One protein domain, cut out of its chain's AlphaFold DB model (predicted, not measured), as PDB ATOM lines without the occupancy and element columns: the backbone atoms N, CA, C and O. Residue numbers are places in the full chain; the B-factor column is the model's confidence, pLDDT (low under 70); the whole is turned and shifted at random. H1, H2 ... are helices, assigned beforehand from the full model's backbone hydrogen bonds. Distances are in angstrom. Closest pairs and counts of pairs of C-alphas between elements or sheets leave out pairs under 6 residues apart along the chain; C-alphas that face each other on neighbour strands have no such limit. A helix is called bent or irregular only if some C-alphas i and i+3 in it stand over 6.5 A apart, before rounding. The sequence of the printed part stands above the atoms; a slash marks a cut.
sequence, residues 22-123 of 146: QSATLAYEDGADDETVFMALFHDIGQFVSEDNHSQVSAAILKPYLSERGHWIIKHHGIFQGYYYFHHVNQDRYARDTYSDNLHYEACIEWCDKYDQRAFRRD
ATOM      1  N   GLN A  22     258.821 123.026 303.754       98.81
ATOM      2  CA  GLN A  22     258.550 121.817 304.517       98.81
ATOM      3  C   GLN A  22     258.823 120.555 303.682       98.81
ATOM      4  O   GLN A  22     259.526 119.671 304.172       98.81
ATOM      5  N   SER A  23     258.363 120.491 302.431       98.81
ATOM      6  CA  SER A  23     258.607 119.373 301.506       98.81
ATOM      7  C   SER A  23     260.103 119.166 301.268       98.81
ATOM      8  O   SER A  23     260.608 118.051 301.396       98.81
ATOM      9  N   ALA A  24     260.846 120.249 301.013       98.81
ATOM     10  CA  ALA A  24     262.299 120.201 300.850       98.81
ATOM     11  C   ALA A  24     263.022 119.760 302.132       98.81
ATOM     12  O   ALA A  24     263.997 119.012 302.074       98.81
ATOM     13  N   THR A  25     262.528 120.180 303.302       98.88
ATOM     14  CA  THR A  25     263.085 119.741 304.588       98.88
ATOM     15  C   THR A  25     262.876 118.245 304.800       98.88
ATOM     16  O   THR A  25     263.812 117.571 305.217       98.88
ATOM     17  N   LEU A  26     261.688 117.718 304.479       98.75
ATOM     18  CA  LEU A  26     261.401 116.283 304.559       98.75
ATOM     19  C   LEU A  26     262.312 115.475 303.625       98.75
ATOM     20  O   LEU A  26     262.880 114.478 304.058       98.75
ATOM     21  N   ALA A  27     262.497 115.925 302.381       98.81
ATOM     22  CA  ALA A  27     263.400 115.282 301.426       98.81
ATOM     23  C   ALA A  27     264.856 115.281 301.911       98.81
ATOM     24  O   ALA A  27     265.528 114.251 301.869       98.81
ATOM     25  N   TYR A  28     265.331 116.413 302.432       98.75
ATOM     26  CA  TYR A  28     266.678 116.516 302.988       98.75
ATOM     27  C   TYR A  28     266.874 115.597 304.205       98.75
ATOM     28  O   TYR A  28     267.898 114.930 304.327       98.75
ATOM     29  N   GLU A  29     265.892 115.538 305.108       98.50
ATOM     30  CA  GLU A  29     265.951 114.703 306.315       98.50
ATOM     31  C   GLU A  29     265.813 113.197 306.013       98.50
ATOM     32  O   GLU A  29     266.343 112.394 306.781       98.50
ATOM     33  N   ASP A  30     265.199 112.810 304.883       98.50
ATOM     34  CA  ASP A  30     265.205 111.427 304.353       98.50
ATOM     35  C   ASP A  30     266.547 111.047 303.691       98.50
ATOM     36  O   ASP A  30     266.747 109.903 303.290       98.50
ATOM     37  N   GLY A  31     267.494 111.988 303.572       98.44
ATOM     38  CA  GLY A  31     268.777 111.761 302.903       98.44
ATOM     39  C   GLY A  31     268.657 111.637 301.381       98.44
ATOM     40  O   GLY A  31     269.473 110.950 300.762       98.44
ATOM     41  N   ALA A  32     267.638 112.265 300.786       98.44
ATOM     42  CA  ALA A  32     267.445 112.281 299.343       98.44
ATOM     43  C   ALA A  32     268.557 113.062 298.615       98.44
ATOM     44  O   ALA A  32     269.272 113.870 299.213       98.44
ATOM     45  N   ASP A  33     268.698 112.818 297.311       98.00
ATOM     46  CA  ASP A  33     269.654 113.540 296.469       98.00
ATOM     47  C   ASP A  33     269.252 115.008 296.231       98.00
ATOM     48  O   ASP A  33     268.118 115.428 296.488       98.00
ATOM     49  N   ASP A  34     270.203 115.800 295.728       98.31
ATOM     50  CA  ASP A  34     269.997 117.232 295.488       98.31
ATOM     51  C   ASP A  34     268.854 117.497 294.493       98.31
ATOM     52  O   ASP A  34     268.094 118.445 294.690       98.31
ATOM     53  N   GLU A  35     268.682 116.654 293.462       98.19
ATOM     54  CA  GLU A  35     267.566 116.772 292.510       98.19
ATOM     55  C   GLU A  35     266.221 116.587 293.222       98.19
ATOM     56  O   GLU A  35     265.291 117.357 292.989       98.19
ATOM     57  N   THR A  36     266.102 115.613 294.127       98.62
ATOM     58  CA  THR A  36     264.869 115.351 294.877       98.62
ATOM     59  C   THR A  36     264.551 116.480 295.852       98.62
ATOM     60  O   THR A  36     263.387 116.878 295.956       98.62
ATOM     61  N   VAL A  37     265.556 117.039 296.537       98.81
ATOM     62  CA  VAL A  37     265.361 118.207 297.413       98.81
ATOM     63  C   VAL A  37     264.963 119.437 296.595       98.81
ATOM     64  O   VAL A  37     264.017 120.137 296.958       98.81
ATOM     65  N   PHE A  38     265.627 119.679 295.460       98.56
ATOM     66  CA  PHE A  38     265.294 120.758 294.529       98.56
ATOM     67  C   PHE A  38     263.867 120.611 293.986       98.56
ATOM     68  O   PHE A  38     263.082 121.557 294.007       98.56
ATOM     69  N   MET A  39     263.501 119.403 293.559       98.19
ATOM     70  CA  MET A  39     262.163 119.049 293.104       98.19
ATOM     71  C   MET A  39     261.115 119.357 294.183       98.19
ATOM     72  O   MET A  39     260.142 120.051 293.904       98.19
ATOM     73  N   ALA A  40     261.332 118.911 295.424       98.75
ATOM     74  CA  ALA A  40     260.440 119.184 296.553       98.75
ATOM     75  C   ALA A  40     260.302 120.682 296.856       98.75
ATOM     76  O   ALA A  40     259.200 121.148 297.135       98.75
ATOM     77  N   LEU A  41     261.384 121.450 296.728       98.75
ATOM     78  CA  LEU A  41     261.366 122.892 296.955       98.75
ATOM     79  C   LEU A  41     260.581 123.669 295.887       98.75
ATOM     80  O   LEU A  41     260.067 124.745 296.179       98.75
ATOM     81  N   PHE A  42     260.513 123.170 294.650       98.62
ATOM     82  CA  PHE A  42     259.977 123.933 293.516       98.62
ATOM     83  C   PHE A  42     258.753 123.318 292.832       98.62
ATOM     84  O   PHE A  42     258.255 123.916 291.876       98.62
ATOM     85  N   HIS A  43     258.248 122.170 293.286       98.62
ATOM     86  CA  HIS A  43     257.142 121.470 292.625       98.62
ATOM     87  C   HIS A  43     255.884 122.333 292.414       98.62
ATOM     88  O   HIS A  43     255.263 122.222 291.359       98.62
ATOM     89  N   ASP A  44     255.599 123.275 293.318       98.06
ATOM     90  CA  ASP A  44     254.451 124.196 293.248       98.06
ATOM     91  C   ASP A  44     254.772 125.584 292.675       98.06
ATOM     92  O   ASP A  44     253.937 126.490 292.691       98.06
ATOM     93  N   ILE A  45     255.968 125.810 292.120       97.31
ATOM     94  CA  ILE A  45     256.350 127.144 291.621       97.31
ATOM     95  C   ILE A  45     255.399 127.679 290.531       97.31
ATOM     96  O   ILE A  45     255.253 128.896 290.369       97.31
ATOM     97  N   GLY A  46     254.734 126.781 289.800       97.12
ATOM     98  CA  GLY A  46     253.717 127.077 288.798       97.12
ATOM     99  C   GLY A  46     252.409 127.635 289.361       97.12
ATOM    100  O   GLY A  46     251.693 128.300 288.614       97.12
ATOM    101  N   GLN A  47     252.127 127.471 290.658       95.19
ATOM    102  CA  GLN A  47     250.889 127.951 291.286       95.19
ATOM    103  C   GLN A  47     250.779 129.482 291.252       95.19
ATOM    104  O   GLN A  47     249.685 130.033 291.207       95.19
ATOM    105  N   PHE A  48     251.913 130.188 291.157       92.56
ATOM    106  CA  PHE A  48     251.931 131.635 290.920       92.56
ATOM    107  C   PHE A  48     251.328 132.044 289.562       92.56
ATOM    108  O   PHE A  48     250.902 133.183 289.389       92.56
ATOM    109  N   VAL A  49     251.334 131.141 288.578       93.25
ATOM    110  CA  VAL A  49     250.849 131.393 287.213       93.25
ATOM    111  C   VAL A  49     249.453 130.814 287.010       93.25
ATOM    112  O   VAL A  49     248.618 131.448 286.368       93.25
ATOM    113  N   SER A  50     249.195 129.611 287.521       93.00
ATOM    114  CA  SER A  50     247.899 128.951 287.411       93.00
ATOM    115  C   SER A  50     247.757 127.878 288.479       93.00
ATOM    116  O   SER A  50     248.643 127.048 288.639       93.00
ATOM    117  N   GLU A  51     246.619 127.888 289.164       87.69
ATOM    118  CA  GLU A  51     246.250 126.886 290.163       87.69
ATOM    119  C   GLU A  51     245.883 125.545 289.505       87.69
ATOM    120  O   GLU A  51     246.488 124.518 289.811       87.69
ATOM    121  N   ASP A  52     244.980 125.569 288.515       90.06
ATOM    122  CA  ASP A  52     244.436 124.368 287.860       90.06
ATOM    123  C   ASP A  52     245.490 123.495 287.158       90.06
ATOM    124  O   ASP A  52     245.323 122.281 287.052       90.06
ATOM    125  N   ASN A  53     246.559 124.100 286.630       94.12
ATOM    126  CA  ASN A  53     247.609 123.387 285.897       94.12
ATOM    127  C   ASN A  53     249.024 123.646 286.441       94.12
ATOM    128  O   ASN A  53     250.009 123.502 285.704       94.12
ATOM    129  N   HIS A  54     249.134 124.005 287.730       97.38
ATOM    130  CA  HIS A  54     250.411 124.338 288.369       97.38
ATOM    131  C   HIS A  54     251.467 123.256 288.125       97.38
ATOM    132  O   HIS A  54     252.591 123.593 287.768       97.38
ATOM    133  N   SER A  55     251.114 121.966 288.213       98.19
ATOM    134  CA  SER A  55     252.067 120.868 288.023       98.19
ATOM    135  C   SER A  55     252.692 120.873 286.625       98.19
ATOM    136  O   SER A  55     253.905 120.712 286.475       98.19
ATOM    137  N   GLN A  56     251.902 121.125 285.576       98.38
ATOM    138  CA  GLN A  56     252.418 121.211 284.208       98.38
ATOM    139  C   GLN A  56     253.251 122.478 283.990       98.38
ATOM    140  O   GLN A  56     254.263 122.423 283.285       98.38
ATOM    141  N   VAL A  57     252.865 123.603 284.599       98.25
ATOM    142  CA  VAL A  57     253.641 124.852 284.546       98.25
ATOM    143  C   VAL A  57     254.982 124.686 285.264       98.25
ATOM    144  O   VAL A  57     256.023 124.997 284.683       98.25
ATOM    145  N   SER A  58     254.982 124.137 286.478       98.44
ATOM    146  CA  SER A  58     256.191 123.802 287.231       98.44
ATOM    147  C   SER A  58     257.091 122.872 286.429       98.44
ATOM    148  O   SER A  58     258.277 123.150 286.274       98.44
ATOM    149  N   ALA A  59     256.537 121.817 285.826       98.50
ATOM    150  CA  ALA A  59     257.315 120.895 285.005       98.50
ATOM    151  C   ALA A  59     257.970 121.594 283.810       98.50
ATOM    152  O   ALA A  59     259.112 121.285 283.476       98.50
ATOM    153  N   ALA A  60     257.276 122.539 283.171       98.19
ATOM    154  CA  ALA A  60     257.830 123.316 282.069       98.19
ATOM    155  C   ALA A  60     258.979 124.232 282.525       98.19
ATOM    156  O   ALA A  60     259.997 124.300 281.836       98.19
ATOM    157  N   ILE A  61     258.843 124.886 283.684       97.06
ATOM    158  CA  ILE A  61     259.879 125.750 284.275       97.06
ATOM    159  C   ILE A  61     261.114 124.932 284.672       97.06
ATOM    160  O   ILE A  61     262.239 125.336 284.387       97.06
ATOM    161  N   LEU A  62     260.911 123.779 285.313       97.31
ATOM    162  CA  LEU A  62     261.985 122.977 285.903       97.31
ATOM    163  C   LEU A  62     262.632 121.990 284.924       97.31
ATOM    164  O   LEU A  62     263.664 121.409 285.244       97.31
ATOM    165  N   LYS A  63     262.067 121.809 283.723       97.50
ATOM    166  CA  LYS A  63     262.545 120.848 282.714       97.50
ATOM    167  C   LYS A  63     264.064 120.868 282.458       97.50
ATOM    168  O   LYS A  63     264.605 119.781 282.287       97.50
ATOM    169  N   PRO A  64     264.764 122.020 282.407       96.44
ATOM    170  CA  PRO A  64     266.210 122.029 282.168       96.44
ATOM    171  C   PRO A  64     267.052 121.405 283.290       96.44
ATOM    172  O   PRO A  64     268.217 121.109 283.055       96.44
ATOM    173  N   TYR A  65     266.481 121.231 284.486       96.44
ATOM    174  CA  TYR A  65     267.201 120.881 285.715       96.44
ATOM    175  C   TYR A  65     266.851 119.496 286.265       96.44
ATOM    176  O   TYR A  65     267.422 119.076 287.265       96.44
ATOM    177  N   LEU A  66     265.878 118.812 285.661       97.00
ATOM    178  CA  LEU A  66     265.359 117.543 286.162       97.00
ATOM    179  C   LEU A  66     265.691 116.405 285.203       97.00
ATOM    180  O   LEU A  66     265.624 116.557 283.979       97.00
ATOM    181  N   SER A  67     265.954 115.231 285.770       97.88
ATOM    182  CA  SER A  67     265.947 113.972 285.035       97.88
ATOM    183  C   SER A  67     264.577 113.715 284.391       97.88
ATOM    184  O   SER A  67     263.564 114.320 284.753       97.88
ATOM    185  N   GLU A  68     264.504 112.761 283.457       98.25
ATOM    186  CA  GLU A  68     263.223 112.337 282.870       98.25
ATOM    187  C   GLU A  68     262.220 111.906 283.953       98.25
ATOM    188  O   GLU A  68     261.055 112.311 283.922       98.25
ATOM    189  N   ARG A  69     262.705 111.172 284.965       98.56
ATOM    190  CA  ARG A  69     261.917 110.752 286.127       98.56
ATOM    191  C   ARG A  69     261.416 111.952 286.928       98.56
ATOM    192  O   ARG A  69     260.219 112.031 287.190       98.56
ATOM    193  N   GLY A  70     262.302 112.877 287.305       98.69
ATOM    194  CA  GLY A  70     261.944 114.064 288.087       98.69
ATOM    195  C   GLY A  70     260.949 114.961 287.350       98.69
ATOM    196  O   GLY A  70     259.922 115.351 287.905       98.69
ATOM    197  N   HIS A  71     261.180 115.209 286.058       98.75
ATOM    198  CA  HIS A  71     260.256 115.970 285.218       98.75
ATOM    199  C   HIS A  71     258.879 115.301 285.130       98.75
ATOM    200  O   HIS A  71     257.855 115.984 285.205       98.75
ATOM    201  N   TRP A  72     258.834 113.970 284.989       98.81
ATOM    202  CA  TRP A  72     257.575 113.233 284.952       98.81
ATOM    203  C   TRP A  72     256.821 113.323 286.279       98.81
ATOM    204  O   TRP A  72     255.620 113.590 286.258       98.81
ATOM    205  N   ILE A  73     257.511 113.165 287.413       98.88
ATOM    206  CA  ILE A  73     256.917 113.305 288.749       98.88
ATOM    207  C   ILE A  73     256.322 114.706 288.909       98.88
ATOM    208  O   ILE A  73     255.125 114.821 289.153       98.88
ATOM    209  N   ILE A  74     257.092 115.774 288.665       98.75
ATOM    210  CA  ILE A  74     256.579 117.149 288.793       98.75
ATOM    211  C   ILE A  74     255.396 117.407 287.874       98.75
ATOM    212  O   ILE A  74     254.445 118.062 288.276       98.75
ATOM    213  N   LYS A  75     255.401 116.892 286.648       98.75
ATOM    214  CA  LYS A  75     254.294 117.136 285.722       98.75
ATOM    215  C   LYS A  75     252.963 116.559 286.210       98.75
ATOM    216  O   LYS A  75     251.917 117.097 285.847       98.75
ATOM    217  N   HIS A  76     253.002 115.482 286.990       98.75
ATOM    218  CA  HIS A  76     251.814 114.747 287.416       98.75
ATOM    219  C   HIS A  76     251.567 114.810 288.928       98.75
ATOM    220  O   HIS A  76     250.534 114.319 289.371       98.75
ATOM    221  N   HIS A  77     252.442 115.426 289.726       98.69
ATOM    222  CA  HIS A  77     252.305 115.382 291.184       98.69
ATOM    223  C   HIS A  77     250.931 115.876 291.661       98.69
ATOM    224  O   HIS A  77     250.339 115.208 292.496       98.69
ATOM    225  N   GLY A  78     250.342 116.923 291.067       97.62
ATOM    226  CA  GLY A  78     249.037 117.438 291.496       97.62
ATOM    227  C   GLY A  78     247.897 116.416 291.381       97.62
ATOM    228  O   GLY A  78     247.085 116.283 292.295       97.62
ATOM    229  N   ILE A  79     247.858 115.610 290.309       97.81
ATOM    230  CA  ILE A  79     246.849 114.540 290.176       97.81
ATOM    231  C   ILE A  79     247.155 113.343 291.093       97.81
ATOM    232  O   ILE A  79     246.232 112.665 291.544       97.81
ATOM    233  N   PHE A  80     248.428 113.100 291.427       98.56
ATOM    234  CA  PHE A  80     248.838 112.048 292.367       98.56
ATOM    235  C   PHE A  80     248.568 112.425 293.829       98.56
ATOM    236  O   PHE A  80     248.034 111.603 294.578       98.56
ATOM    237  N   GLN A  81     248.867 113.665 294.217       97.75
ATOM    238  CA  GLN A  81     248.517 114.276 295.498       97.75
ATOM    239  C   GLN A  81     246.992 114.307 295.681       97.75
ATOM    240  O   GLN A  81     246.486 114.035 296.771       97.75
ATOM    241  N   GLY A  82     246.243 114.498 294.588       97.06
ATOM    242  CA  GLY A  82     244.784 114.383 294.531       97.06
ATOM    243  C   GLY A  82     244.206 113.137 295.210       97.06
ATOM    244  O   GLY A  82     243.132 113.208 295.814       97.06
ATOM    245  N   TYR A  83     244.938 112.015 295.241       98.19
ATOM    246  CA  TYR A  83     244.535 110.808 295.975       98.19
ATOM    247  C   TYR A  83     244.165 111.083 297.444       98.19
ATOM    248  O   TYR A  83     243.249 110.470 298.009       98.19
ATOM    249  N   TYR A  84     244.841 112.038 298.072       96.62
ATOM    250  CA  TYR A  84     244.665 112.355 299.479       96.62
ATOM    251  C   TYR A  84     243.519 113.331 299.753       96.62
ATOM    252  O   TYR A  84     242.984 113.285 300.858       96.62
ATOM    253  N   TYR A  85     243.069 114.141 298.783       93.50
ATOM    254  CA  TYR A  85     242.069 115.191 299.038       93.50
ATOM    255  C   TYR A  85     240.903 115.285 298.039       93.50
ATOM    256  O   TYR A  85     239.842 115.761 298.431       93.50
ATOM    257  N   PHE A  86     240.996 114.765 296.812       96.00
ATOM    258  CA  PHE A  86     239.931 114.882 295.795       96.00
ATOM    259  C   PHE A  86     238.565 114.353 296.255       96.00
ATOM    260  O   PHE A  86     237.534 114.985 296.027       96.00
ATOM    261  N   HIS A  87     238.552 113.256 297.014       95.69
ATOM    262  CA  HIS A  87     237.333 112.711 297.625       95.69
ATOM    263  C   HIS A  87     236.647 113.639 298.655       95.69
ATOM    264  O   HIS A  87     235.494 113.400 299.006       95.69
ATOM    265  N   HIS A  88     237.316 114.691 299.137       92.81
ATOM    266  CA  HIS A  88     236.720 115.729 299.986       92.81
ATOM    267  C   HIS A  88     236.091 116.877 299.179       92.81
ATOM    268  O   HIS A  88     235.305 117.642 299.733       92.81
ATOM    269  N   VAL A  89     236.389 116.974 297.878       92.06
ATOM    270  CA  VAL A  89     235.912 118.032 296.967       92.06
ATOM    271  C   VAL A  89     235.109 117.478 295.780       92.06
ATOM    272  O   VAL A  89     234.987 118.127 294.746       92.06
ATOM    273  N   ASN A  90     234.521 116.284 295.928       94.81
ATOM    274  CA  ASN A  90     233.729 115.593 294.895       94.81
ATOM    275  C   ASN A  90     234.483 115.342 293.573       94.81
ATOM    276  O   ASN A  90     233.871 115.299 292.506       94.81
ATOM    277  N   GLN A  91     235.800 115.163 293.646       95.75
ATOM    278  CA  GLN A  91     236.638 114.754 292.523       95.75
ATOM    279  C   GLN A  91     237.080 113.291 292.673       95.75
ATOM    280  O   GLN A  91     236.965 112.689 293.746       95.75
ATOM    281  N   ASP A  92     237.575 112.702 291.585       97.56
ATOM    282  CA  ASP A  92     237.991 111.301 291.558       97.56
ATOM    283  C   ASP A  92     239.344 111.098 292.254       97.56
ATOM    284  O   ASP A  92     240.397 111.400 291.704       97.56
ATOM    285  N   ARG A  93     239.324 110.519 293.461       97.31
ATOM    286  CA  ARG A  93     240.533 110.128 294.207       97.31
ATOM    287  C   ARG A  93     241.467 109.209 293.406       97.31
ATOM    288  O   ARG A  93     242.670 109.240 293.641       97.31
ATOM    289  N   TYR A  94     240.944 108.392 292.497       98.12
ATOM    290  CA  TYR A  94     241.727 107.437 291.712       98.12
ATOM    291  C   TYR A  94     242.141 107.994 290.345       98.12
ATOM    292  O   TYR A  94     242.652 107.252 289.513       98.12
ATOM    293  N   ALA A  95     242.011 109.306 290.112       98.00
ATOM    294  CA  ALA A  95     242.356 109.927 288.831       98.00
ATOM    295  C   ALA A  95     243.813 109.669 288.393       98.00
ATOM    296  O   ALA A  95     244.101 109.599 287.196       98.00
ATOM    297  N   ARG A  96     244.733 109.469 289.349       98.12
ATOM    298  CA  ARG A  96     246.126 109.083 289.070       98.12
ATOM    299  C   ARG A  96     246.250 107.746 288.329       98.12
ATOM    300  O   ARG A  96     247.200 107.579 287.569       98.12
ATOM    301  N   ASP A  97     245.296 106.825 288.495       98.38
ATOM    302  CA  ASP A  97     245.351 105.457 287.961       98.38
ATOM    303  C   ASP A  97     245.310 105.433 286.422       98.38
ATOM    304  O   ASP A  97     245.722 104.457 285.807       98.38
ATOM    305  N   THR A  98     244.930 106.542 285.772       98.19
ATOM    306  CA  THR A  98     245.074 106.718 284.313       98.19
ATOM    307  C   THR A  98     246.535 106.600 283.834       98.19
ATOM    308  O   THR A  98     246.795 106.404 282.648       98.19
ATOM    309  N   TYR A  99     247.502 106.713 284.753       98.31
ATOM    310  CA  TYR A  99     248.936 106.593 284.496       98.31
ATOM    311  C   TYR A  99     249.549 105.274 284.994       98.31
ATOM    312  O   TYR A  99     250.776 105.174 285.013       98.31
ATOM    313  N   SER A 100     248.745 104.275 285.384       98.06
ATOM    314  CA  SER A 100     249.225 103.027 286.011       98.06
ATOM    315  C   SER A 100     250.263 102.259 285.188       98.06
ATOM    316  O   SER A 100     251.105 101.567 285.749       98.06
ATOM    317  N   ASP A 101     250.225 102.397 283.861       98.06
ATOM    318  CA  ASP A 101     251.140 101.709 282.943       98.06
ATOM    319  C   ASP A 101     252.483 102.446 282.756       98.06
ATOM    320  O   ASP A 101     253.365 101.971 282.036       98.06
ATOM    321  N   ASN A 102     252.666 103.625 283.364       98.38
ATOM    322  CA  ASN A 102     253.905 104.387 283.250       98.38
ATOM    323  C   ASN A 102     254.972 103.887 284.235       98.38
ATOM    324  O   ASN A 102     254.713 103.694 285.419       98.38
ATOM    325  N   LEU A 103     256.219 103.781 283.771       98.31
ATOM    326  CA  LEU A 103     257.340 103.301 284.584       98.31
ATOM    327  C   LEU A 103     257.654 104.179 285.816       98.31
ATOM    328  O   LEU A 103     258.293 103.713 286.757       98.31
ATOM    329  N   HIS A 104     257.217 105.441 285.824       98.62
ATOM    330  CA  HIS A 104     257.393 106.384 286.930       98.62
ATOM    331  C   HIS A 104     256.174 106.480 287.864       98.62
ATOM    332  O   HIS A 104     256.225 107.239 288.832       98.62
ATOM    333  N   TYR A 105     255.108 105.712 287.615       98.75
ATOM    334  CA  TYR A 105     253.867 105.735 288.397       98.75
ATOM    335  C   TYR A 105     254.115 105.551 289.902       98.75
ATOM    336  O   TYR A 105     253.821 106.443 290.699       98.75
ATOM    337  N   GLU A 106     254.752 104.443 290.283       98.69
ATOM    338  CA  GLU A 106     255.060 104.142 291.689       98.69
ATOM    339  C   GLU A 106     256.002 105.178 292.310       98.69
ATOM    340  O   GLU A 106     255.842 105.566 293.465       98.69
ATOM    341  N   ALA A 107     256.949 105.700 291.524       98.62
ATOM    342  CA  ALA A 107     257.861 106.733 291.997       98.62
ATOM    343  C   ALA A 107     257.135 108.041 292.348       98.62
ATOM    344  O   ALA A 107     257.533 108.714 293.295       98.62
ATOM    345  N   CYS A 108     256.083 108.409 291.611       98.81
ATOM    346  CA  CYS A 108     255.289 109.597 291.916       98.81
ATOM    347  C   CYS A 108     254.372 109.373 293.125       98.81
ATOM    348  O   CYS A 108     254.249 110.272 293.952       98.81
ATOM    349  N   ILE A 109     253.816 108.165 293.301       98.75
ATOM    350  CA  ILE A 109     253.102 107.797 294.538       98.75
ATOM    351  C   ILE A 109     254.018 107.950 295.751       98.75
ATOM    352  O   ILE A 109     253.639 108.615 296.715       98.75
ATOM    353  N   GLU A 110     255.209 107.348 295.700       98.62
ATOM    354  CA  GLU A 110     256.174 107.398 296.799       98.62
ATOM    355  C   GLU A 110     256.590 108.840 297.101       98.62
ATOM    356  O   GLU A 110     256.599 109.253 298.259       98.62
ATOM    357  N   TRP A 111     256.888 109.625 296.065       98.75
ATOM    358  CA  TRP A 111     257.276 111.022 296.222       98.75
ATOM    359  C   TRP A 111     256.159 111.858 296.868       98.75
ATOM    360  O   TRP A 111     256.419 112.589 297.828       98.75
ATOM    361  N   CYS A 112     254.907 111.693 296.420       98.69
ATOM    362  CA  CYS A 112     253.769 112.399 297.006       98.69
ATOM    363  C   CYS A 112     253.482 111.962 298.453       98.69
ATOM    364  O   CYS A 112     253.149 112.804 299.286       98.69
ATOM    365  N   ASP A 113     253.606 110.667 298.775       98.38
ATOM    366  CA  ASP A 113     253.461 110.174 300.155       98.38
ATOM    367  C   ASP A 113     254.550 110.735 301.069       98.38
ATOM    368  O   ASP A 113     254.258 111.159 302.185       98.38
ATOM    369  N   LYS A 114     255.806 110.748 300.619       98.31
ATOM    370  CA  LYS A 114     256.933 111.139 301.467       98.31
ATOM    371  C   LYS A 114     257.032 112.645 301.684       98.31
ATOM    372  O   LYS A 114     257.270 113.058 302.821       98.31
ATOM    373  N   TYR A 115     256.875 113.446 300.631       98.62
ATOM    374  CA  TYR A 115     257.327 114.842 300.651       98.62
ATOM    375  C   TYR A 115     256.221 115.860 300.419       98.62
ATOM    376  O   TYR A 115     256.232 116.892 301.074       98.62
ATOM    377  N   ASP A 116     255.270 115.566 299.540       98.44
ATOM    378  CA  ASP A 116     254.205 116.499 299.171       98.44
ATOM    379  C   ASP A 116     253.087 116.495 300.227       98.44
ATOM    380  O   ASP A 116     253.016 117.358 301.100       98.44
ATOM    381  N   GLN A 117     252.274 115.439 300.287       97.25
ATOM    382  CA  GLN A 117     251.073 115.432 301.127       97.25
ATOM    383  C   GLN A 117     251.363 115.584 302.636       97.25
ATOM    384  O   GLN A 117     250.497 116.000 303.415       97.25
ATOM    385  N   ARG A 118     252.570 115.237 303.090       96.12
ATOM    386  CA  ARG A 118     252.978 115.363 304.501       96.12
ATOM    387  C   ARG A 118     253.371 116.790 304.894       96.12
ATOM    388  O   ARG A 118     253.480 117.078 306.093       96.12
ATOM    389  N   ALA A 119     253.544 117.686 303.929       97.75
ATOM    390  CA  ALA A 119     254.105 119.014 304.118       97.75
ATOM    391  C   ALA A 119     253.062 120.122 304.364       97.75
ATOM    392  O   ALA A 119     253.184 121.223 303.850       97.75
ATOM    393  N   PHE A 120     252.036 119.863 305.179       97.19
ATOM    394  CA  PHE A 120     250.984 120.847 305.506       97.19
ATOM    395  C   PHE A 120     250.873 121.138 307.013       97.19
ATOM    396  O   PHE A 120     249.784 121.344 307.556       97.19
ATOM    397  N   ARG A 121     251.992 121.095 307.745       97.31
ATOM    398  CA  ARG A 121     251.988 121.189 309.216       97.31
ATOM    399  C   ARG A 121     252.313 122.616 309.661       97.31
ATOM    400  O   ARG A 121     253.405 123.107 309.411       97.31
ATOM    401  N   ARG A 122     251.389 123.239 310.405       95.06
ATOM    402  CA  ARG A 122     251.505 124.633 310.891       95.06
ATOM    403  C   ARG A 122     252.790 124.917 311.678       95.06
ATOM    404  O   ARG A 122     253.392 125.963 311.480       95.06
ATOM    405  N   ASP A 123     253.212 123.971 312.516       92.44
ATOM    406  CA  ASP A 123     254.338 124.141 313.445       92.44
ATOM    407  C   ASP A 123     255.532 123.228 313.101       92.44
ATOM    408  O   ASP A 123     256.194 122.684 313.989       92.44
TER     409      ASP A 123
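What this domain is: This is residues 22 to 123 of the 146 residues of the protein "HD domain-containing protein" of hydrothermal vent metagenome (UniProt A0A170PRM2). A long bent helix, H5, runs through the middle: H4 and H2 lie beside its first arm, H5a, H1 lies beside H2, and H7 crosses over to pack on H1 and on the second arm, H5b. Short H3 packs on H4 and short H6 on H5b. The 102 printed residues include seven named helices, H1 to H7, and no named strand: all helix. The whole is compact and rounded, with a radius of gyration of the C-alphas of 12.9 A and spans of 35 by 33 by 28 A.

How they stand to each other: H5, residues 68 to 88, is one helix by its hydrogen bonds but bent, C-alphas 75 and 78 being 7.8 A apart; its arms are H5a, residues 68 to 75, and H5b, residues 78 to 88. H4, residues 54 to 65, forms a hairpin with H5a at a shallow tilt of 26 degrees, closest at C-alphas Gln 56 and Lys 75, 4.7 A. H2, residues 34 to 42, touches H5a at a shallow tilt of 15 degrees, closest at C-alphas Met 39 and Gly 70, 7.1 A. H1, residues 22 to 29, forms a hairpin with H2, closest at C-alphas Ala 24 and Ala 40, 4.8 A. H7, residues 105 to 116, touches H5b, closest at C-alphas Gln 81 and Cys 112, 5.8 A; its residues 114 to 116 alone touch H1. H3, residues 45 to 48, touches H4, and H6, residues 95 to 99, touches H5b, closest at C-alphas Gly 46 and His 54, 4.3 A, and Phe 80 and Arg 96, 5.2 A. Every O i to N i+4 pair is within hydrogen-bond range in H1, H2, H5a and H7, but 6 of 8 in H4, 2 of 7 in H5b and 0 of 1 in H6, where O i to N i+3 gives 4 of 8 in H5b and 2 of 2 in H6; H3 is too short for an i+4 pair.

Where its parts are: H1 begins at C-alpha 22 (258.550, 121.817, 304.517), and H7 ends at C-alpha 116 (254.205, 116.499, 299.171). H4 is 17.3 A long, H7 15.2 A and H5b 15.1 A. H4 and H5b are irregular: C-alphas 61 and 64, and 84 and 87, are 7.6 A apart.

The domain as a whole: The farthest C-alphas, Asp 101 and Asp 123, are 38.0 A apart. The printed part has no cut, no link is long, and no printed residue is under 70 in pLDDT.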